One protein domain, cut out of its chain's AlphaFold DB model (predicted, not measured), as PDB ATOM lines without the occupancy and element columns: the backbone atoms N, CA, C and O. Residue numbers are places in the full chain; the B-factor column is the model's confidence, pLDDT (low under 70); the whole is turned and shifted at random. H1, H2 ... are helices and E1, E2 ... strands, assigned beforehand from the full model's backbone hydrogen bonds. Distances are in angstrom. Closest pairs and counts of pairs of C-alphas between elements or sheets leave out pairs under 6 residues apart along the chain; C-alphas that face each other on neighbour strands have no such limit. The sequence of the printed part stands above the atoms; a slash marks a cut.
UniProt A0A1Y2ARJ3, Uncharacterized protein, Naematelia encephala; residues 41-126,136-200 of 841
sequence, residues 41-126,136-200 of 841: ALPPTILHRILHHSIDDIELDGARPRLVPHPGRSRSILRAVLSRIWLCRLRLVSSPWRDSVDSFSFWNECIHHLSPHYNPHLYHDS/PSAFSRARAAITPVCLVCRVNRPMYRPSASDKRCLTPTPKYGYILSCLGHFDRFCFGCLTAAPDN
ATOM      1  N   ALA A  41     311.127 279.356 215.995       84.19
ATOM      2  CA  ALA A  41     311.786 280.496 216.651       84.19
ATOM      3  C   ALA A  41     310.842 281.684 216.930       84.19
ATOM      4  O   ALA A  41     311.299 282.778 217.273       84.19
ATOM      5  N   LEU A  42     309.528 281.496 216.761       90.31
ATOM      6  CA  LEU A  42     308.543 282.538 217.036       90.31
ATOM      7  C   LEU A  42     308.530 282.894 218.536       90.31
ATOM      8  O   LEU A  42     308.612 282.000 219.381       90.31
ATOM      9  N   PRO A  43     308.392 284.184 218.899       92.75
ATOM     10  CA  PRO A  43     308.228 284.587 220.288       92.75
ATOM     11  C   PRO A  43     306.990 283.936 220.918       92.75
ATOM     12  O   PRO A  43     305.956 283.841 220.245       92.75
ATOM     13  N   PRO A  44     307.029 283.608 222.223       93.31
ATOM     14  CA  PRO A  44     305.892 283.022 222.930       93.31
ATOM     15  C   PRO A  44     304.596 283.825 222.788       93.31
ATOM     16  O   PRO A  44     303.528 283.245 222.670       93.31
ATOM     17  N   THR A  45     304.674 285.157 222.714       95.00
ATOM     18  CA  THR A  45     303.498 286.023 222.533       95.00
ATOM     19  C   THR A  45     302.801 285.826 221.187       95.00
ATOM     20  O   THR A  45     301.583 285.943 221.111       95.00
ATOM     21  N   ILE A  46     303.555 285.546 220.118       95.38
ATOM     22  CA  ILE A  46     302.986 285.244 218.798       95.38
ATOM     23  C   ILE A  46     302.425 283.826 218.811       95.38
ATOM     24  O   ILE A  46     301.293 283.620 218.380       95.38
ATOM     25  N   LEU A  47     303.177 282.874 219.374       95.44
ATOM     26  CA  LEU A  47     302.715 281.497 219.525       95.44
ATOM     27  C   LEU A  47     301.405 281.441 220.316       95.44
ATOM     28  O   LEU A  47     300.453 280.852 219.834       95.44
ATOM     29  N   HIS A  48     301.284 282.134 221.449       96.38
ATOM     30  CA  HIS A  48     300.044 282.203 222.235       96.38
ATOM     31  C   HIS A  48     298.852 282.763 221.455       96.38
ATOM     32  O   HIS A  48     297.744 282.273 221.644       96.38
ATOM     33  N   ARG A  49     299.050 283.738 220.556       96.06
ATOM     34  CA  ARG A  49     297.971 284.223 219.671       96.06
ATOM     35  C   ARG A  49     297.530 283.153 218.678       96.06
ATOM     36  O   ARG A  49     296.332 282.979 218.482       96.06
ATOM     37  N   ILE A  50     298.486 282.423 218.099       95.00
ATOM     38  CA  ILE A  50     298.198 281.282 217.220       95.00
ATOM     39  C   ILE A  50     297.438 280.204 218.002       95.00
ATOM     40  O   ILE A  50     296.409 279.740 217.526       95.00
ATOM     41  N   LEU A  51     297.894 279.864 219.217       96.00
ATOM     42  CA  LEU A  51     297.234 278.891 220.096       96.00
ATOM     43  C   LEU A  51     295.793 279.303 220.432       96.00
ATOM     44  O   LEU A  51     294.899 278.463 220.411       96.00
ATOM     45  N   HIS A  52     295.554 280.584 220.717       96.06
ATOM     46  CA  HIS A  52     294.212 281.092 221.005       96.06
ATOM     47  C   HIS A  52     293.287 280.916 219.800       96.06
ATOM     48  O   HIS A  52     292.266 280.244 219.906       96.06
ATOM     49  N   HIS A  53     293.705 281.419 218.636       95.38
ATOM     50  CA  HIS A  53     292.933 281.298 217.401       95.38
ATOM     51  C   HIS A  53     292.637 279.836 217.052       95.38
ATOM     52  O   HIS A  53     291.504 279.477 216.761       95.38
ATOM     53  N   SER A  54     293.635 278.962 217.181       92.94
ATOM     54  CA  SER A  54     293.462 277.548 216.864       92.94
ATOM     55  C   SER A  54     292.503 276.795 217.781       92.94
ATOM     56  O   SER A  54     291.978 275.773 217.368       92.94
ATOM     57  N   ILE A  55     292.289 277.257 219.017       94.88
ATOM     58  CA  ILE A  55     291.296 276.683 219.939       94.88
ATOM     59  C   ILE A  55     289.913 277.282 219.689       94.88
ATOM     60  O   ILE A  55     288.895 276.592 219.829       94.88
ATOM     61  N   ASP A  56     289.872 278.556 219.304       92.06
ATOM     62  CA  ASP A  56     288.643 279.232 218.902       92.06
ATOM     63  C   ASP A  56     288.020 278.573 217.660       92.06
ATOM     64  O   ASP A  56     286.797 278.427 217.610       92.06
ATOM     65  N   ASP A  57     288.861 278.063 216.755       91.00
ATOM     66  CA  ASP A  57     288.468 277.350 215.532       91.00
ATOM     67  C   ASP A  57     288.088 275.872 215.756       91.00
ATOM     68  O   ASP A  57     287.609 275.212 214.835       91.00
ATOM     69  N   ILE A  58     288.284 275.310 216.958       89.62
ATOM     70  CA  ILE A  58     287.855 273.930 217.239       89.62
ATOM     71  C   ILE A  58     286.333 273.899 217.346       89.62
ATOM     72  O   ILE A  58     285.745 274.185 218.398       89.62
ATOM     73  N   GLU A  59     285.700 273.487 216.257       86.31
ATOM     74  CA  GLU A  59     284.285 273.170 216.233       86.31
ATOM     75  C   GLU A  59     284.034 271.802 216.875       86.31
ATOM     76  O   GLU A  59     284.719 270.808 216.635       86.31
ATOM     77  N   LEU A  60     283.021 271.745 217.738       82.62
ATOM     78  CA  LEU A  60     282.423 270.469 218.098       82.62
ATOM     79  C   LEU A  60     281.498 270.107 216.946       82.62
ATOM     80  O   LEU A  60     280.507 270.818 216.771       82.62
ATOM     81  N   ASP A  61     281.828 269.046 216.196       71.25
ATOM     82  CA  ASP A  61     280.970 268.563 215.101       71.25
ATOM     83  C   ASP A  61     279.492 268.589 215.501       71.25
ATOM     84  O   ASP A  61     279.149 268.327 216.661       71.25
ATOM     85  N   GLY A  62     278.622 268.875 214.529       61.25
ATOM     86  CA  GLY A  62     277.185 269.113 214.697       61.25
ATOM     87  C   GLY A  62     276.382 268.026 215.426       61.25
ATOM     88  O   GLY A  62     275.216 268.268 215.739       61.25
ATOM     89  N   ALA A  63     277.003 266.890 215.766       56.12
ATOM     90  CA  ALA A  63     276.564 265.902 216.749       56.12
ATOM     91  C   ALA A  63     276.422 266.537 218.148       56.12
ATOM     92  O   ALA A  63     277.210 266.307 219.071       56.12
ATOM     93  N   ARG A  64     275.428 267.415 218.307       61.22
ATOM     94  CA  ARG A  64     275.083 268.019 219.592       61.22
ATOM     95  C   ARG A  64     274.699 266.881 220.536       61.22
ATOM     96  O   ARG A  64     273.815 266.110 220.176       61.22
ATOM     97  N   PRO A  65     275.271 266.805 221.747       61.84
ATOM     98  CA  PRO A  65     274.737 265.947 222.794       61.84
ATOM     99  C   PRO A  65     273.367 266.512 223.204       61.84
ATOM    100  O   PRO A  65     273.274 267.297 224.148       61.84
ATOM    101  N   ARG A  66     272.308 266.210 222.438       64.00
ATOM    102  CA  ARG A  66     270.944 266.693 222.719       64.00
ATOM    103  C   ARG A  66     270.449 266.157 224.060       64.00
ATOM    104  O   ARG A  66     269.714 266.844 224.753       64.00
ATOM    105  N   LEU A  67     270.938 264.981 224.446       65.38
ATOM    106  CA  LEU A  67     270.431 264.198 225.569       65.38
ATOM    107  C   LEU A  67     271.264 264.320 226.854       65.38
ATOM    108  O   LEU A  67     271.072 263.553 227.792       65.38
ATOM    109  N   VAL A  68     272.218 265.256 226.931       72.81
ATOM    110  CA  VAL A  68     272.991 265.441 228.169       72.81
ATOM    111  C   VAL A  68     272.256 266.434 229.077       72.81
ATOM    112  O   VAL A  68     271.897 267.505 228.588       72.81
ATOM    113  N   PRO A  69     272.100 266.172 230.394       72.69
ATOM    114  CA  PRO A  69     271.315 267.022 231.306       72.69
ATOM    115  C   PRO A  69     271.731 268.501 231.346       72.69
ATOM    116  O   PRO A  69     270.966 269.375 231.748       72.69
ATOM    117  N   HIS A  70     272.972 268.801 230.952       83.12
ATOM    118  CA  HIS A  70     273.538 270.146 230.959       83.12
ATOM    119  C   HIS A  70     274.288 270.439 229.651       83.12
ATOM    120  O   HIS A  70     275.517 270.578 229.668       83.12
ATOM    121  N   PRO A  71     273.582 270.588 228.515       84.56
ATOM    122  CA  PRO A  71     274.198 270.589 227.189       84.56
ATOM    123  C   PRO A  71     275.247 271.697 227.036       84.56
ATOM    124  O   PRO A  71     276.314 271.454 226.482       84.56
ATOM    125  N   GLY A  72     275.012 272.886 227.606       90.25
ATOM    126  CA  GLY A  72     275.980 273.988 227.576       90.25
ATOM    127  C   GLY A  72     277.300 273.666 228.288       90.25
ATOM    128  O   GLY A  72     278.372 273.870 227.726       90.25
ATOM    129  N   ARG A  73     277.242 273.104 229.501       91.12
ATOM    130  CA  ARG A  73     278.453 272.779 230.277       91.12
ATOM    131  C   ARG A  73     279.179 271.566 229.727       91.12
ATOM    132  O   ARG A  73     280.403 271.582 229.644       91.12
ATOM    133  N   SER A  74     278.437 270.539 229.329       90.81
ATOM    134  CA  SER A  74     278.999 269.352 228.696       90.81
ATOM    135  C   SER A  74     279.681 269.716 227.379       90.81
ATOM    136  O   SER A  74     280.791 269.259 227.127       90.81
ATOM    137  N   ARG A  75     279.106 270.648 226.604       90.12
ATOM    138  CA  ARG A  75     279.749 271.234 225.419       90.12
ATOM    139  C   ARG A  75     281.066 271.935 225.769       90.12
ATOM    140  O   ARG A  75     282.073 271.651 225.127       90.12
ATOM    141  N   SER A  76     281.105 272.788 226.794       92.62
ATOM    142  CA  SER A  76     282.359 273.426 227.240       92.62
ATOM    143  C   SER A  76     283.412 272.404 227.684       92.62
ATOM    144  O   SER A  76     284.583 272.534 227.338       92.62
ATOM    145  N   ILE A  77     283.000 271.350 228.396       94.00
ATOM    146  CA  ILE A  77     283.875 270.241 228.807       94.00
ATOM    147  C   ILE A  77     284.461 269.527 227.585       94.00
ATOM    148  O   ILE A  77     285.677 269.369 227.503       94.00
ATOM    149  N   LEU A  78     283.627 269.126 226.620       92.25
ATOM    150  CA  LEU A  78     284.080 268.443 225.403       92.25
ATOM    151  C   LEU A  78     285.012 269.332 224.570       92.25
ATOM    152  O   LEU A  78     286.059 268.868 224.117       92.25
ATOM    153  N   ARG A  79     284.696 270.629 224.442       92.88
ATOM    154  CA  ARG A  79     285.569 271.608 223.780       92.88
ATOM    155  C   ARG A  79     286.921 271.710 224.482       92.88
ATOM    156  O   ARG A  79     287.951 271.682 223.812       92.88
ATOM    157  N   ALA A  80     286.940 271.763 225.814       94.62
ATOM    158  CA  ALA A  80     288.178 271.774 226.589       94.62
ATOM    159  C   ALA A  80     288.990 270.478 226.400       94.62
ATOM    160  O   ALA A  80     290.216 270.526 226.321       94.62
ATOM    161  N   VAL A  81     288.343 269.315 226.270       93.62
ATOM    162  CA  VAL A  81     289.038 268.051 225.967       93.62
ATOM    163  C   VAL A  81     289.684 268.094 224.582       93.62
ATOM    164  O   VAL A  81     290.874 267.795 224.470       93.62
ATOM    165  N   LEU A  82     288.951 268.511 223.545       92.62
ATOM    166  CA  LEU A  82     289.492 268.626 222.184       92.62
ATOM    167  C   LEU A  82     290.634 269.642 222.104       92.62
ATOM    168  O   LEU A  82     291.699 269.334 221.573       92.62
ATOM    169  N   SER A  83     290.455 270.806 222.726       94.81
ATOM    170  CA  SER A  83     291.477 271.855 222.822       94.81
ATOM    171  C   SER A  83     292.743 271.338 223.498       94.81
ATOM    172  O   SER A  83     293.852 271.541 223.005       94.81
ATOM    173  N   ARG A  84     292.594 270.566 224.582       94.81
ATOM    174  CA  ARG A  84     293.713 269.890 225.242       94.81
ATOM    175  C   ARG A  84     294.419 268.920 224.297       94.81
ATOM    176  O   ARG A  84     295.647 268.935 224.270       94.81
ATOM    177  N   ILE A  85     293.696 268.076 223.559       92.44
ATOM    178  CA  ILE A  85     294.297 267.099 222.630       92.44
ATOM    179  C   ILE A  85     295.093 267.830 221.552       92.44
ATOM    180  O   ILE A  85     296.249 267.493 221.293       92.44
ATOM    181  N   TRP A  86     294.491 268.861 220.971       93.81
ATOM    182  CA  TRP A  86     295.101 269.667 219.930       93.81
ATOM    183  C   TRP A  86     296.379 270.369 220.424       93.81
ATOM    184  O   TRP A  86     297.443 270.216 219.822       93.81
ATOM    185  N   LEU A  87     296.337 271.017 221.595       95.38
ATOM    186  CA  LEU A  87     297.523 271.622 222.213       95.38
ATOM    187  C   LEU A  87     298.612 270.593 222.532       95.38
ATOM    188  O   LEU A  87     299.798 270.859 222.335       95.38
ATOM    189  N   CYS A  88     298.232 269.402 223.004       94.31
ATOM    190  CA  CYS A  88     299.187 268.320 223.237       94.31
ATOM    191  C   CYS A  88     299.906 267.903 221.946       94.31
ATOM    192  O   CYS A  88     301.091 267.585 222.010       94.31
ATOM    193  N   ARG A  89     299.227 267.926 220.789       93.00
ATOM    194  CA  ARG A  89     299.853 267.648 219.483       93.00
ATOM    195  C   ARG A  89     300.847 268.740 219.103       93.00
ATOM    196  O   ARG A  89     301.982 268.435 218.754       93.00
ATOM    197  N   LEU A  90     300.477 270.009 219.266       93.38
ATOM    198  CA  LEU A  90     301.391 271.122 219.005       93.38
ATOM    199  C   LEU A  90     302.639 271.135 219.886       93.38
ATOM    200  O   LEU A  90     303.707 271.584 219.468       93.38
ATOM    201  N   ARG A  91     302.525 270.613 221.108       94.25
ATOM    202  CA  ARG A  91     303.648 270.451 222.038       94.25
ATOM    203  C   ARG A  91     304.784 269.588 221.459       94.25
ATOM    204  O   ARG A  91     305.902 269.613 221.983       94.25
ATOM    205  N   LEU A  92     304.504 268.810 220.411       93.12
ATOM    206  CA  LEU A  92     305.462 267.941 219.728       93.12
ATOM    207  C   LEU A  92     306.228 268.642 218.594       93.12
ATOM    208  O   LEU A  92     307.218 268.088 218.133       93.12
ATOM    209  N   VAL A  93     305.831 269.852 218.176       91.12
ATOM    210  CA  VAL A  93     306.421 270.543 217.010       91.12
ATOM    211  C   VAL A  93     307.887 270.933 217.242       91.12
ATOM    212  O   VAL A  93     308.742 270.672 216.402       91.12
ATOM    213  N   SER A  94     308.200 271.588 218.365       92.81
ATOM    214  CA  SER A  94     309.572 271.966 218.756       92.81
ATOM    215  C   SER A  94     309.631 272.381 220.232       92.81
ATOM    216  O   SER A  94     308.590 272.503 220.884       92.81
ATOM    217  N   SER A  95     310.829 272.618 220.786       93.19
ATOM    218  CA  SER A  95     310.963 273.061 222.183       93.19
ATOM    219  C   SER A  95     310.287 274.410 222.474       93.19
ATOM    220  O   SER A  95     309.559 274.464 223.463       93.19
ATOM    221  N   PRO A  96     310.375 275.464 221.634       93.31
ATOM    222  CA  PRO A  96     309.711 276.729 221.958       93.31
ATOM    223  C   PRO A  96     308.183 276.641 221.866       93.31
ATOM    224  O   PRO A  96     307.477 277.302 222.630       93.31
ATOM    225  N   TRP A  97     307.654 275.778 220.989       95.00
ATOM    226  CA  TRP A  97     306.225 275.454 220.958       95.00
ATOM    227  C   TRP A  97     305.796 274.711 222.217       95.00
ATOM    228  O   TRP A  97     304.772 275.053 222.797       95.00
ATOM    229  N   ARG A  98     306.594 273.747 222.687       95.69
ATOM    230  CA  ARG A  98     306.345 273.057 223.956       95.69
ATOM    231  C   ARG A  98     306.277 274.030 225.127       95.69
ATOM    232  O   ARG A  98     305.319 273.964 225.887       95.69
ATOM    233  N   ASP A  99     307.241 274.937 225.246       94.56
ATOM    234  CA  ASP A  99     307.293 275.910 226.344       94.56
ATOM    235  C   ASP A  99     306.135 276.918 226.267       94.56
ATOM    236  O   ASP A  99     305.529 277.282 227.282       94.56
ATOM    237  N   SER A 100     305.777 277.335 225.050       96.12
ATOM    238  CA  SER A 100     304.638 278.227 224.813       96.12
ATOM    239  C   SER A 100     303.315 277.540 225.135       96.12
ATOM    240  O   SER A 100     302.492 278.122 225.835       96.12
ATOM    241  N   VAL A 101     303.131 276.288 224.710       96.56
ATOM    242  CA  VAL A 101     301.972 275.476 225.088       96.56
ATOM    243  C   VAL A 101     301.943 275.290 226.603       96.56
ATOM    244  O   VAL A 101     300.915 275.561 227.204       96.56
ATOM    245  N   ASP A 102     303.047 274.917 227.254       96.56
ATOM    246  CA  ASP A 102     303.088 274.628 228.698       96.56
ATOM    247  C   ASP A 102     302.761 275.843 229.587       96.56
ATOM    248  O   ASP A 102     302.283 275.677 230.717       96.56
ATOM    249  N   SER A 103     303.007 277.052 229.073       95.44
ATOM    250  CA  SER A 103     302.709 278.340 229.714       95.44
ATOM    251  C   SER A 103     301.380 278.970 229.282       95.44
ATOM    252  O   SER A 103     301.006 280.016 229.814       95.44
ATOM    253  N   PHE A 104     300.658 278.356 228.344       97.38
ATOM    254  CA  PHE A 104     299.431 278.910 227.785       97.38
ATOM    255  C   PHE A 104     298.291 278.969 228.823       97.38
ATOM    256  O   PHE A 104     298.108 278.052 229.628       97.38
ATOM    257  N   SER A 105     297.511 280.055 228.823       95.56
ATOM    258  CA  SER A 105     296.499 280.343 229.857       95.56
ATOM    259  C   SER A 105     295.319 279.367 229.864       95.56
ATOM    260  O   SER A 105     294.734 279.139 230.927       95.56
ATOM    261  N   PHE A 106     295.024 278.738 228.721       96.69
ATOM    262  CA  PHE A 106     293.985 277.714 228.565       96.69
ATOM    263  C   PHE A 106     294.058 276.608 229.621       96.69
ATOM    264  O   PHE A 106     293.033 276.074 230.024       96.69
ATOM    265  N   TRP A 107     295.245 276.251 230.121       96.69
ATOM    266  CA  TRP A 107     295.354 275.181 231.115       96.69
ATOM    267  C   TRP A 107     294.588 275.476 232.407       96.69
ATOM    268  O   TRP A 107     294.064 274.547 233.017       96.69
ATOM    269  N   ASN A 108     294.457 276.745 232.800       94.12
ATOM    270  CA  ASN A 108     293.652 277.125 233.963       94.12
ATOM    271  C   ASN A 108     292.147 276.968 233.679       94.12
ATOM    272  O   ASN A 108     291.410 276.463 234.524       94.12
ATOM    273  N   GLU A 109     291.705 277.334 232.476       94.75
ATOM    274  CA  GLU A 109     290.328 277.133 232.006       94.75
ATOM    275  C   GLU A 109     289.991 275.636 231.885       94.75
ATOM    276  O   GLU A 109     288.947 275.172 232.342       94.75
ATOM    277  N   CYS A 110     290.928 274.842 231.367       95.56
ATOM    278  CA  CYS A 110     290.821 273.391 231.264       95.56
ATOM    279  C   CYS A 110     290.655 272.736 232.646       95.56
ATOM    280  O   CYS A 110     289.792 271.874 232.821       95.56
ATOM    281  N   ILE A 111     291.428 273.176 233.650       94.88
ATOM    282  CA  ILE A 111     291.251 272.746 235.047       94.88
ATOM    283  C   ILE A 111     289.861 273.134 235.547       94.88
ATOM    284  O   ILE A 111     289.181 272.289 236.124       94.88
ATOM    285  N   HIS A 112     289.422 274.370 235.305       93.88
ATOM    286  CA  HIS A 112     288.116 274.850 235.751       93.88
ATOM    287  C   HIS A 112     286.962 274.005 235.189       93.88
ATOM    288  O   HIS A 112     286.057 273.625 235.931       93.88
ATOM    289  N   HIS A 113     287.017 273.635 233.907       93.62
ATOM    290  CA  HIS A 113     285.987 272.804 233.282       93.62
ATOM    291  C   HIS A 113     286.051 271.328 233.697       93.62
ATOM    292  O   HIS A 113     285.014 270.712 233.948       93.62
ATOM    293  N   LEU A 114     287.246 270.735 233.768       92.19
ATOM    294  CA  LEU A 114     287.398 269.291 233.991       92.19
ATOM    295  C   LEU A 114     287.479 268.908 235.470       92.19
ATOM    296  O   LEU A 114     287.120 267.789 235.847       92.19
ATOM    297  N   SER A 115     287.919 269.825 236.320       92.12
ATOM    298  CA  SER A 115     288.100 269.615 237.752       92.12
ATOM    299  C   SER A 115     287.721 270.888 238.527       92.12
ATOM    300  O   SER A 115     288.573 271.501 239.165       92.12
ATOM    301  N   PRO A 116     286.435 271.298 238.514       89.06
ATOM    302  CA  PRO A 116     285.981 272.537 239.162       89.06
ATOM    303  C   PRO A 116     286.241 272.558 240.676       89.06
ATOM    304  O   PRO A 116     286.362 273.619 241.275       89.06
ATOM    305  N   HIS A 117     286.364 271.378 241.289       87.19
ATOM    306  CA  HIS A 117     286.659 271.197 242.716       87.19
ATOM    307  C   HIS A 117     288.161 271.089 243.015       87.19
ATOM    308  O   HIS A 117     288.544 270.755 244.141       87.19
ATOM    309  N   TYR A 118     289.020 271.283 242.013       84.44
ATOM    310  CA  TYR A 118     290.463 271.267 242.195       84.44
ATOM    311  C   TYR A 118     290.885 272.502 242.985       84.44
ATOM    312  O   TYR A 118     290.772 273.625 242.503       84.44
ATOM    313  N   ASN A 119     291.383 272.286 244.202       82.12
ATOM    314  CA  ASN A 119     291.988 273.339 245.002       82.12
ATOM    315  C   ASN A 119     293.509 273.326 244.762       82.12
ATOM    316  O   ASN A 119     294.169 272.383 245.211       82.12
ATOM    317  N   PRO A 120     294.081 274.346 244.090       77.25
ATOM    318  CA  PRO A 120     295.518 274.410 243.823       77.25
ATOM    319  C   PRO A 120     296.359 274.349 245.104       77.25
ATOM    320  O   PRO A 120     297.454 273.792 245.090       77.25
ATOM    321  N   HIS A 121     295.832 274.869 246.219       76.75
ATOM    322  CA  HIS A 121     296.543 274.922 247.496       76.75
ATOM    323  C   HIS A 121     296.795 273.535 248.091       76.75
ATOM    324  O   HIS A 121     297.858 273.310 248.653       76.75
ATOM    325  N   LEU A 122     295.886 272.573 247.888       68.75
ATOM    326  CA  LEU A 122     296.044 271.212 248.421       68.75
ATOM    327  C   LEU A 122     297.117 270.394 247.686       68.75
ATOM    328  O   LEU A 122     297.545 269.354 248.179       68.75
ATOM    329  N   TYR A 123     297.542 270.832 246.500       66.06
ATOM    330  CA  TYR A 123     298.551 270.129 245.706       66.06
ATOM    331  C   TYR A 123     299.979 270.608 245.986       66.06
ATOM    332  O   TYR A 123     300.926 269.870 245.714       66.06
ATOM    333  N   HIS A 124     300.138 271.812 246.544       64.19
ATOM    334  CA  HIS A 124     301.445 272.329 246.952       64.19
ATOM    335  C   HIS A 124     302.071 271.512 248.089       64.19
ATOM    336  O   HIS A 124     303.295 271.431 248.159       64.19
ATOM    337  N   ASP A 125     301.251 270.823 248.883       57.19
ATOM    338  CA  ASP A 125     301.706 270.000 250.004       57.19
ATOM    339  C   ASP A 125     301.973 268.536 249.628       57.19
ATOM    340  O   ASP A 125     302.269 267.726 250.503       57.19
ATOM    341  N   SER A 126     301.878 268.148 248.345       58.38
ATOM    342  CA  SER A 126     302.142 266.760 247.949       58.38
ATOM    343  C   SER A 126     303.654 266.469 247.956       58.38
ATOM    344  O   SER A 126     304.371 266.931 247.063       58.38
ATOM    345  N   PRO A 136     305.629 273.948 239.164       86.44
ATOM    346  CA  PRO A 136     305.096 273.153 238.065       86.44
ATOM    347  C   PRO A 136     304.434 274.062 237.025       86.44
ATOM    348  O   PRO A 136     303.700 274.989 237.386       86.44
ATOM    349  N   SER A 137     304.673 273.792 235.737       90.69
ATOM    350  CA  SER A 137     304.045 274.527 234.630       90.69
ATOM    351  C   SER A 137     302.517 274.425 234.680       90.69
ATOM    352  O   SER A 137     301.963 273.514 235.306       90.69
ATOM    353  N   ALA A 138     301.817 275.349 234.012       90.38
ATOM    354  CA  ALA A 138     300.355 275.322 233.948       90.38
ATOM    355  C   ALA A 138     299.853 274.002 233.337       90.38
ATOM    356  O   ALA A 138     298.940 273.383 233.883       90.38
ATOM    357  N   PHE A 139     300.539 273.501 232.304       94.81
ATOM    358  CA  PHE A 139     300.304 272.170 231.744       94.81
ATOM    359  C   PHE A 139     300.485 271.038 232.764       94.81
ATOM    360  O   PHE A 139     299.612 270.177 232.877       94.81
ATOM    361  N   SER A 140     301.581 271.022 233.533       91.50
ATOM    362  CA  SER A 140     301.820 269.978 234.542       91.50
ATOM    363  C   SER A 140     300.750 269.983 235.635       91.50
ATOM    364  O   SER A 140     300.278 268.915 236.029       91.50
ATOM    365  N   ARG A 141     300.313 271.172 236.080       90.75
ATOM    366  CA  ARG A 141     299.192 271.315 237.023       90.75
ATOM    367  C   ARG A 141     297.888 270.793 236.426       90.75
ATOM    368  O   ARG A 141     297.199 270.013 237.075       90.75
ATOM    369  N   ALA A 142     297.582 271.155 235.180       93.12
ATOM    370  CA  ALA A 142     296.384 270.677 234.497       93.12
ATOM    371  C   ALA A 142     296.398 269.160 234.320       93.12
ATOM    372  O   ALA A 142     295.420 268.493 234.648       93.12
ATOM    373  N   ARG A 143     297.525 268.587 233.886       92.56
ATOM    374  CA  ARG A 143     297.698 267.136 233.785       92.56
ATOM    375  C   ARG A 143     297.400 266.460 235.123       92.56
ATOM    376  O   ARG A 143     296.554 265.576 235.151       92.56
ATOM    377  N   ALA A 144     298.023 266.911 236.211       89.69
ATOM    378  CA  ALA A 144     297.806 266.353 237.546       89.69
ATOM    379  C   ALA A 144     296.346 266.483 238.027       89.69
ATOM    380  O   ALA A 144     295.806 265.549 238.617       89.69
ATOM    381  N   ALA A 145     295.691 267.610 237.733       89.38
ATOM    382  CA  ALA A 145     294.296 267.864 238.092       89.38
ATOM    383  C   ALA A 145     293.290 267.005 237.305       89.38
ATOM    384  O   ALA A 145     292.232 266.665 237.837       89.38
ATOM    385  N   ILE A 146     293.608 266.666 236.049       90.50
ATOM    386  CA  ILE A 146     292.719 265.948 235.121       90.50
ATOM    387  C   ILE A 146     292.922 264.430 235.196       90.50
ATOM    388  O   ILE A 146     291.963 263.688 235.016       90.50
ATOM    389  N   THR A 147     294.129 263.941 235.503       89.62
ATOM    390  CA  THR A 147     294.417 262.497 235.621       89.62
ATOM    391  C   THR A 147     293.435 261.706 236.509       89.62
ATOM    392  O   THR A 147     293.085 260.594 236.128       89.62
ATOM    393  N   PRO A 148     292.933 262.203 237.655       89.88
ATOM    394  CA  PRO A 148     291.960 261.441 238.447       89.88
ATOM    395  C   PRO A 148     290.514 261.523 237.918       89.88
ATOM    396  O   PRO A 148     289.625 260.835 238.434       89.88
ATOM    397  N   VAL A 149     290.241 262.362 236.915       92.38
ATOM    398  CA  VAL A 149     288.888 262.652 236.431       92.38
ATOM    399  C   VAL A 149     288.469 261.627 235.380       92.38
ATOM    400  O   VAL A 149     289.081 261.512 234.322       92.38
ATOM    401  N   CYS A 150     287.374 260.915 235.649       94.75
ATOM    402  CA  CYS A 150     286.656 260.185 234.610       94.75
ATOM    403  C   CYS A 150     285.955 261.199 233.692       94.75
ATOM    404  O   CYS A 150     285.045 261.904 234.141       94.75
ATOM    405  N   LEU A 151     286.367 261.282 232.423       94.31
ATOM    406  CA  LEU A 151     285.788 262.242 231.477       94.31
ATOM    407  C   LEU A 151     284.304 261.960 231.224       94.31
ATOM    408  O   LEU A 151     283.519 262.900 231.183       94.31
ATOM    409  N   VAL A 152     283.903 260.687 231.173       94.62
ATOM    410  CA  VAL A 152     282.494 260.287 231.027       94.62
ATOM    411  C   VAL A 152     281.655 260.786 232.210       94.62
ATOM    412  O   VAL A 152     280.644 261.455 232.004       94.62
ATOM    413  N   CYS A 153     282.106 260.584 233.458       93.69
ATOM    414  CA  CYS A 153     281.430 261.136 234.640       93.69
ATOM    415  C   CYS A 153     281.288 262.657 234.544       93.69
ATOM    416  O   CYS A 153     280.241 263.202 234.881       93.69
ATOM    417  N   ARG A 154     282.349 263.348 234.111       94.12
ATOM    418  CA  ARG A 154     282.370 264.812 234.044       94.12
ATOM    419  C   ARG A 154     281.435 265.345 232.960       94.12
ATOM    420  O   ARG A 154     280.752 266.328 233.216       94.12
ATOM    421  N   VAL A 155     281.374 264.705 231.791       93.25
ATOM    422  CA  VAL A 155     280.462 265.089 230.698       93.25
ATOM    423  C   VAL A 155     279.004 264.910 231.115       93.25
ATOM    424  O   VAL A 155     278.207 265.826 230.919       93.25
ATOM    425  N   ASN A 156     278.663 263.776 231.732       92.00
ATOM    426  CA  ASN A 156     277.280 263.454 232.098       92.00
ATOM    427  C   ASN A 156     276.824 264.149 233.387       92.00
ATOM    428  O   ASN A 156     275.655 264.496 233.529       92.00
ATOM    429  N   ARG A 157     277.743 264.398 234.328       91.88
ATOM    430  CA  ARG A 157     277.471 265.081 235.600       91.88
ATOM    431  C   ARG A 157     278.531 266.167 235.867       91.88
ATOM    432  O   ARG A 157     279.381 265.993 236.743       91.88
ATOM    433  N   PRO A 158     278.479 267.323 235.173       91.75
ATOM    434  CA  PRO A 158     279.486 268.388 235.271       91.75
ATOM    435  C   PRO A 158     279.793 268.862 236.694       91.75
ATOM    436  O   PRO A 158     280.943 269.176 236.995       91.75
ATOM    437  N   MET A 159     278.792 268.869 237.579       88.75
ATOM    438  CA  MET A 159     278.937 269.309 238.975       88.75
ATOM    439  C   MET A 159     279.371 268.200 239.935       88.75
ATOM    440  O   MET A 159     279.886 268.492 241.017       88.75
ATOM    441  N   TYR A 160     279.194 266.936 239.550       86.75
ATOM    442  CA  TYR A 160     279.456 265.804 240.427       86.75
ATOM    443  C   TYR A 160     280.950 265.677 240.726       86.75
ATOM    444  O   TYR A 160     281.815 265.919 239.872       86.75
ATOM    445  N   ARG A 161     281.267 265.316 241.968       84.06
ATOM    446  CA  ARG A 161     282.634 265.039 242.399       84.06
ATOM    447  C   ARG A 161     282.831 263.524 242.336       84.06
ATOM    448  O   ARG A 161     282.297 262.836 243.200       84.06
ATOM    449  N   PRO A 162     283.539 262.994 241.321       77.12
ATOM    450  CA  PRO A 162     283.756 261.558 241.234       77.12
ATOM    451  C   PRO A 162     284.529 261.075 242.460       77.12
ATOM    452  O   PRO A 162     285.434 261.772 242.933       77.12
ATOM    453  N   SER A 163     284.190 259.880 242.948       81.50
ATOM    454  CA  SER A 163     284.959 259.256 244.018       81.50
ATOM    455  C   SER A 163     286.400 259.032 243.554       81.50
ATOM    456  O   SER A 163     286.660 258.610 242.418       81.50
ATOM    457  N   ALA A 164     287.351 259.342 244.435       77.31
ATOM    458  CA  ALA A 164     288.772 259.120 244.186       77.31
ATOM    459  C   ALA A 164     289.147 257.625 244.227       77.31
ATOM    460  O   ALA A 164     290.197 257.258 243.708       77.31
ATOM    461  N   SER A 165     288.300 256.773 244.819       80.50
ATOM    462  CA  SER A 165     288.535 255.328 244.978       80.50
ATOM    463  C   SER A 165     288.350 254.516 243.697       80.50
ATOM    464  O   SER A 165     288.801 253.376 243.605       80.50
ATOM    465  N   ASP A 166     287.658 255.075 242.713       84.88
ATOM    466  CA  ASP A 166     287.243 254.334 241.533       84.88
ATOM    467  C   ASP A 166     288.426 254.131 240.583       84.88
ATOM    468  O   ASP A 166     288.950 255.090 240.001       84.88
ATOM    469  N   LYS A 167     288.806 252.868 240.366       90.12
ATOM    470  CA  LYS A 167     289.833 252.489 239.388       90.12
ATOM    471  C   LYS A 167     289.522 253.114 238.020       90.12
ATOM    472  O   LYS A 167     288.366 253.182 237.587       90.12
ATOM    473  N   ARG A 168     290.570 253.607 237.357       91.94
ATOM    474  CA  ARG A 168     290.493 254.267 236.050       91.94
ATOM    475  C   ARG A 168     291.071 253.356 234.977       91.94
ATOM    476  O   ARG A 168     292.083 252.703 235.208       91.94
ATOM    477  N   CYS A 169     290.438 253.354 233.816       92.25
ATOM    478  CA  CYS A 169     290.918 252.692 232.616       92.25
ATOM    479  C   CYS A 169     291.185 253.739 231.532       92.25
ATOM    480  O   CYS A 169     290.538 254.791 231.494       92.25
ATOM    481  N   LEU A 170     292.164 253.457 230.678       93.38
ATOM    482  CA  LEU A 170     292.440 254.241 229.486       93.38
ATOM    483  C   LEU A 170     291.605 253.665 228.335       93.38
ATOM    484  O   LEU A 170     291.852 252.545 227.893       93.38
ATOM    485  N   THR A 171     290.634 254.428 227.850       91.44
ATOM    486  CA  THR A 171     289.674 253.973 226.842       91.44
ATOM    487  C   THR A 171     289.922 254.707 225.527       91.44
ATOM    488  O   THR A 171     289.907 255.942 225.521       91.44
ATOM    489  N   PRO A 172     290.187 253.996 224.416       91.12
ATOM    490  CA  PRO A 172     290.347 254.627 223.115       91.12
ATOM    491  C   PRO A 172     288.989 255.103 222.597       91.12
ATOM    492  O   PRO A 172     288.003 254.374 222.644       91.12
ATOM    493  N   THR A 173     288.947 256.321 222.077       91.38
ATOM    494  CA  THR A 173     287.784 256.901 221.402       91.38
ATOM    495  C   THR A 173     288.233 257.476 220.061       91.38
ATOM    496  O   THR A 173     289.319 258.064 220.009       91.38
ATOM    497  N   PRO A 174     287.434 257.341 218.990       86.50
ATOM    498  CA  PRO A 174     287.807 257.875 217.679       86.50
ATOM    499  C   PRO A 174     288.043 259.392 217.721       86.50
ATOM    500  O   PRO A 174     289.098 259.884 217.320       86.50
ATOM    501  N   LYS A 175     287.106 260.130 218.329       87.25
ATOM    502  CA  LYS A 175     287.135 261.596 218.399       87.25
ATOM    503  C   LYS A 175     288.080 262.179 219.451       87.25
ATOM    504  O   LYS A 175     288.742 263.184 219.195       87.25
ATOM    505  N   TYR A 176     288.148 261.583 220.643       90.50
ATOM    506  CA  TYR A 176     288.892 262.151 221.779       90.50
ATOM    507  C   TYR A 176     290.202 261.407 222.083       90.50
ATOM    508  O   TYR A 176     290.846 261.671 223.102       90.50
ATOM    509  N   GLY A 177     290.621 260.487 221.212       89.81
ATOM    510  CA  GLY A 177     291.788 259.642 221.442       89.81
ATOM    511  C   GLY A 177     291.638 258.830 222.728       89.81
ATOM    512  O   GLY A 177     290.559 258.339 223.052       89.81
ATOM    513  N   TYR A 178     292.719 258.691 223.489       91.81
ATOM    514  CA  TYR A 178     292.691 257.976 224.762       91.81
ATOM    515  C   TYR A 178     292.150 258.856 225.892       91.81
ATOM    516  O   TYR A 178     292.790 259.831 226.304       91.81
ATOM    517  N   ILE A 179     290.994 258.474 226.430       93.38
ATOM    518  CA  ILE A 179     290.363 259.132 227.573       93.38
ATOM    519  C   ILE A 179     290.483 258.284 228.836       93.38
ATOM    520  O   ILE A 179     290.617 257.068 228.774       93.38
ATOM    521  N   LEU A 180     290.408 258.925 230.002       93.50
ATOM    522  CA  LEU A 180     290.293 258.214 231.272       93.50
ATOM    523  C   LEU A 180     288.815 258.045 231.618       93.50
ATOM    524  O   LEU A 180     288.092 259.034 231.767       93.50
ATOM    525  N   SER A 181     288.377 256.799 231.767       94.56
ATOM    526  CA  SER A 181     287.049 256.444 232.269       94.56
ATOM    527  C   SER A 181     287.169 255.673 233.584       94.56
ATOM    528  O   SER A 181     288.186 255.043 233.866       94.56
ATOM    529  N   CYS A 182     286.159 255.753 234.447       94.38
ATOM    530  CA  CYS A 182     286.059 254.852 235.593       94.38
ATOM    531  C   CYS A 182     285.598 253.467 235.126       94.38
ATOM    532  O   CYS A 182     285.003 253.356 234.054       94.38
ATOM    533  N   LEU A 183     285.830 252.425 235.931       90.75
ATOM    534  CA  LEU A 183     285.365 251.070 235.600       90.75
ATOM    535  C   LEU A 183     283.850 251.000 235.362       90.75
ATOM    536  O   LEU A 183     283.431 250.335 234.427       90.75
ATOM    537  N   GLY A 184     283.045 251.745 236.130       90.12
ATOM    538  CA  GLY A 184     281.588 251.785 235.939       90.12
ATOM    539  C   GLY A 184     281.142 252.391 234.602       90.12
ATOM    540  O   GLY A 184     280.053 252.092 234.132       90.12
ATOM    541  N   HIS A 185     281.991 253.204 233.968       92.75
ATOM    542  CA  HIS A 185     281.742 253.771 232.647       92.75
ATOM    543  C   HIS A 185     282.595 253.120 231.560       92.75
ATOM    544  O   HIS A 185     282.590 253.622 230.454       92.75
ATOM    545  N   PHE A 186     283.379 252.075 231.813       89.25
ATOM    546  CA  PHE A 186     284.267 251.540 230.775       89.25
ATOM    547  C   PHE A 186     283.492 250.932 229.589       89.25
ATOM    548  O   PHE A 186     283.941 251.024 228.450       89.25
ATOM    549  N   ASP A 187     282.300 250.390 229.840       87.56
ATOM    550  CA  ASP A 187     281.471 249.668 228.869       87.56
ATOM    551  C   ASP A 187     280.031 250.210 228.749       87.56
ATOM    552  O   ASP A 187     279.193 249.592 228.089       87.56
ATOM    553  N   ARG A 188     279.730 251.358 229.374       91.44
ATOM    554  CA  ARG A 188     278.371 251.927 229.520       91.44
ATOM    555  C   ARG A 188     278.238 253.357 228.992       91.44
ATOM    556  O   ARG A 188     277.510 254.170 229.553       91.44
ATOM    557  N   PHE A 189     278.955 253.702 227.928       93.81
ATOM    558  CA  PHE A 189     278.879 255.036 227.333       93.81
ATOM    559  C   PHE A 189     279.029 255.004 225.817       93.81
ATOM    560  O   PHE A 189     279.612 254.077 225.257       93.81
ATOM    561  N   CYS A 190     278.499 256.030 225.159       93.44
ATOM    562  CA  CYS A 190     278.689 256.264 223.741       93.44
ATOM    563  C   CYS A 190     280.125 256.727 223.476       93.44
ATOM    564  O   CYS A 190     280.545 257.783 223.952       93.44
ATOM    565  N   PHE A 191     280.862 255.984 222.658       92.94
ATOM    566  CA  PHE A 191     282.253 256.302 222.324       92.94
ATOM    567  C   PHE A 191     282.405 257.577 221.479       92.94
ATOM    568  O   PHE A 191     283.482 258.171 221.475       92.94
ATOM    569  N   GLY A 192     281.343 258.007 220.787       91.19
ATOM    570  CA  GLY A 192     281.344 259.217 219.960       91.19
ATOM    571  C   GLY A 192     281.068 260.506 220.744       91.19
ATOM    572  O   GLY A 192     281.788 261.490 220.594       91.19
ATOM    573  N   CYS A 193     280.050 260.520 221.615       91.00
ATOM    574  CA  CYS A 193     279.627 261.732 222.338       91.00
ATOM    575  C   CYS A 193     279.922 261.720 223.846       91.00
ATOM    576  O   CYS A 193     279.708 262.725 224.521       91.00
ATOM    577  N   LEU A 194     280.447 260.614 224.377       93.62
ATOM    578  CA  LEU A 194     280.710 260.387 225.801       93.62
ATOM    579  C   LEU A 194     279.466 260.368 226.703       93.62
ATOM    580  O   LEU A 194     279.611 260.353 227.926       93.62
ATOM    581  N   THR A 195     278.256 260.335 226.139       91.38
ATOM    582  CA  THR A 195     277.011 260.178 226.906       91.38
ATOM    583  C   THR A 195     276.947 258.782 227.519       91.38
ATOM    584  O   THR A 195     277.133 257.787 226.821       91.38
ATOM    585  N   ALA A 196     276.722 258.703 228.826       91.50
ATOM    586  CA  ALA A 196     276.567 257.444 229.544       91.50
ATOM    587  C   ALA A 196     275.148 256.897 229.352       91.50
ATOM    588  O   ALA A 196     274.201 257.674 229.238       91.50
ATOM    589  N   ALA A 197     275.000 255.571 229.344       88.12
ATOM    590  CA  ALA A 197     273.679 254.970 229.497       88.12
ATOM    591  C   ALA A 197     273.096 255.388 230.858       88.12
ATOM    592  O   ALA A 197     273.861 255.507 231.823       88.12
ATOM    593  N   PRO A 198     271.775 255.613 230.959       81.12
ATOM    594  CA  PRO A 198     271.141 255.824 232.252       81.12
ATOM    595  C   PRO A 198     271.471 254.649 233.184       81.12
ATOM    596  O   PRO A 198     271.464 253.485 232.778       81.12
ATOM    597  N   ASP A 199     271.818 254.960 234.433       74.38
ATOM    598  CA  ASP A 199     272.089 253.946 235.448       74.38
ATOM    599  C   ASP A 199     270.764 253.236 235.775       74.38
ATOM    600  O   ASP A 199     270.020 253.677 236.646       74.38
ATOM    601  N   ASN A 200     270.474 252.104 235.125       63.31
ATOM    602  CA  ASN A 200     269.295 251.267 235.426       63.31
ATOM    603  C   ASN A 200     269.292 250.698 236.866       63.31
ATOM    604  O   ASN A 200     268.438 249.891 237.212       63.31
TER     605      ASN A 200
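AT A GLANCE: This is residues 41 to 126 and 136 to 200 of the 841 residues of an uncharacterized protein of Naematelia encephala (UniProt A0A1Y2ARJ3). A hairpin of two strands, E1 and E2, packs through E2 on the short helix H7 at one end of a helical body built round the long helix H2. H4 packs on H2 with H6 side by side with H4, H3 folds back on the last residues of H2 with H1 packed on it, and H5 lies farthest out, near H6. The printed part has 151 residues with seven named helices and two named strands in the order H1 H2 H3 H4 H5 H6 H7 E1 E2; the sheet, E1 - E2, is antiparallel, and the class is mostly helix. It is compact, with a radius of gyration of the C-alphas of 15.8 A, and spans 55 by 42 by 24 A.

IN THESE COORDINATES: E1 is residues 168 to 173, 15.1 A, and E2 is residues 177 to 182, 16.0 A, ending at C-alpha 182 (286.059, 254.852, 235.593). H2, residues 71 to 90, is 28.4 A long and begins at C-alpha 71 (274.198, 270.589, 227.189). H1, residues 44 to 56, is 18.1 A long and begins at C-alpha 44 (305.892, 283.022, 222.930). The others are H3, residues 95 to 102, H4, residues 106 to 114, H5, residues 120 to 124, H6, residues 138 to 146, and H7, residues 151 to 156.

HOW THE PARTS SIT: E1 and E2 form a hairpin, antiparallel at 146 degrees, with N 169 and O 181 at 2.8 A and N 179 and O 171 at 2.9 A, both within hydrogen-bond range. The closest C-alphas of H7 and E2, Leu 151 and Ser 181, are 6.0 A apart. H7 touches residues 73 to 78 of H2, closest at the C-alphas of Ser 74 and Val 155, 4.9 A, at a shallow tilt of 22 degrees, opposite ways. H2, the hub, touches H4 with residues 76 to 84, closest at the C-alphas of Ile 77 and His 113, 5.6 A. H4 touches H6 at a shallow tilt of 10 degrees, the same way, closest at the C-alphas of Ile 111 and Ala 142, 5.6 A. H2 and H3 form a helical hairpin, closest at the C-alphas of Leu 87 and Val 101, 6.6 A. H1 touches H3, closest at the C-alphas of Pro 44 and Ser 100, 5.3 A, and only just touches H2, with 3 pairs of C-alphas within 8 A. H5 is near H6, while H1 and E1 are apart. Every O i to N i+4 pair is within hydrogen-bond range in H1, H2, H3, H4, H6 and H7; in H5 it is 0 of 1, with 2 of 2 O i to N i+3 pairs within range.

THE WHOLE: The two C-alphas farthest apart, those of Ala 41 and Asn 200, are 54.9 A apart. Residues 127 to 135 are not printed, and C-alphas 126 and 136 are 12.1 A apart across the cut. The links H1 to H2 and H7 to E1 are long. The mean pLDDT of the printed part is 88.6; it is under 70 at residues 62 to 67, 122 to 126 and 200.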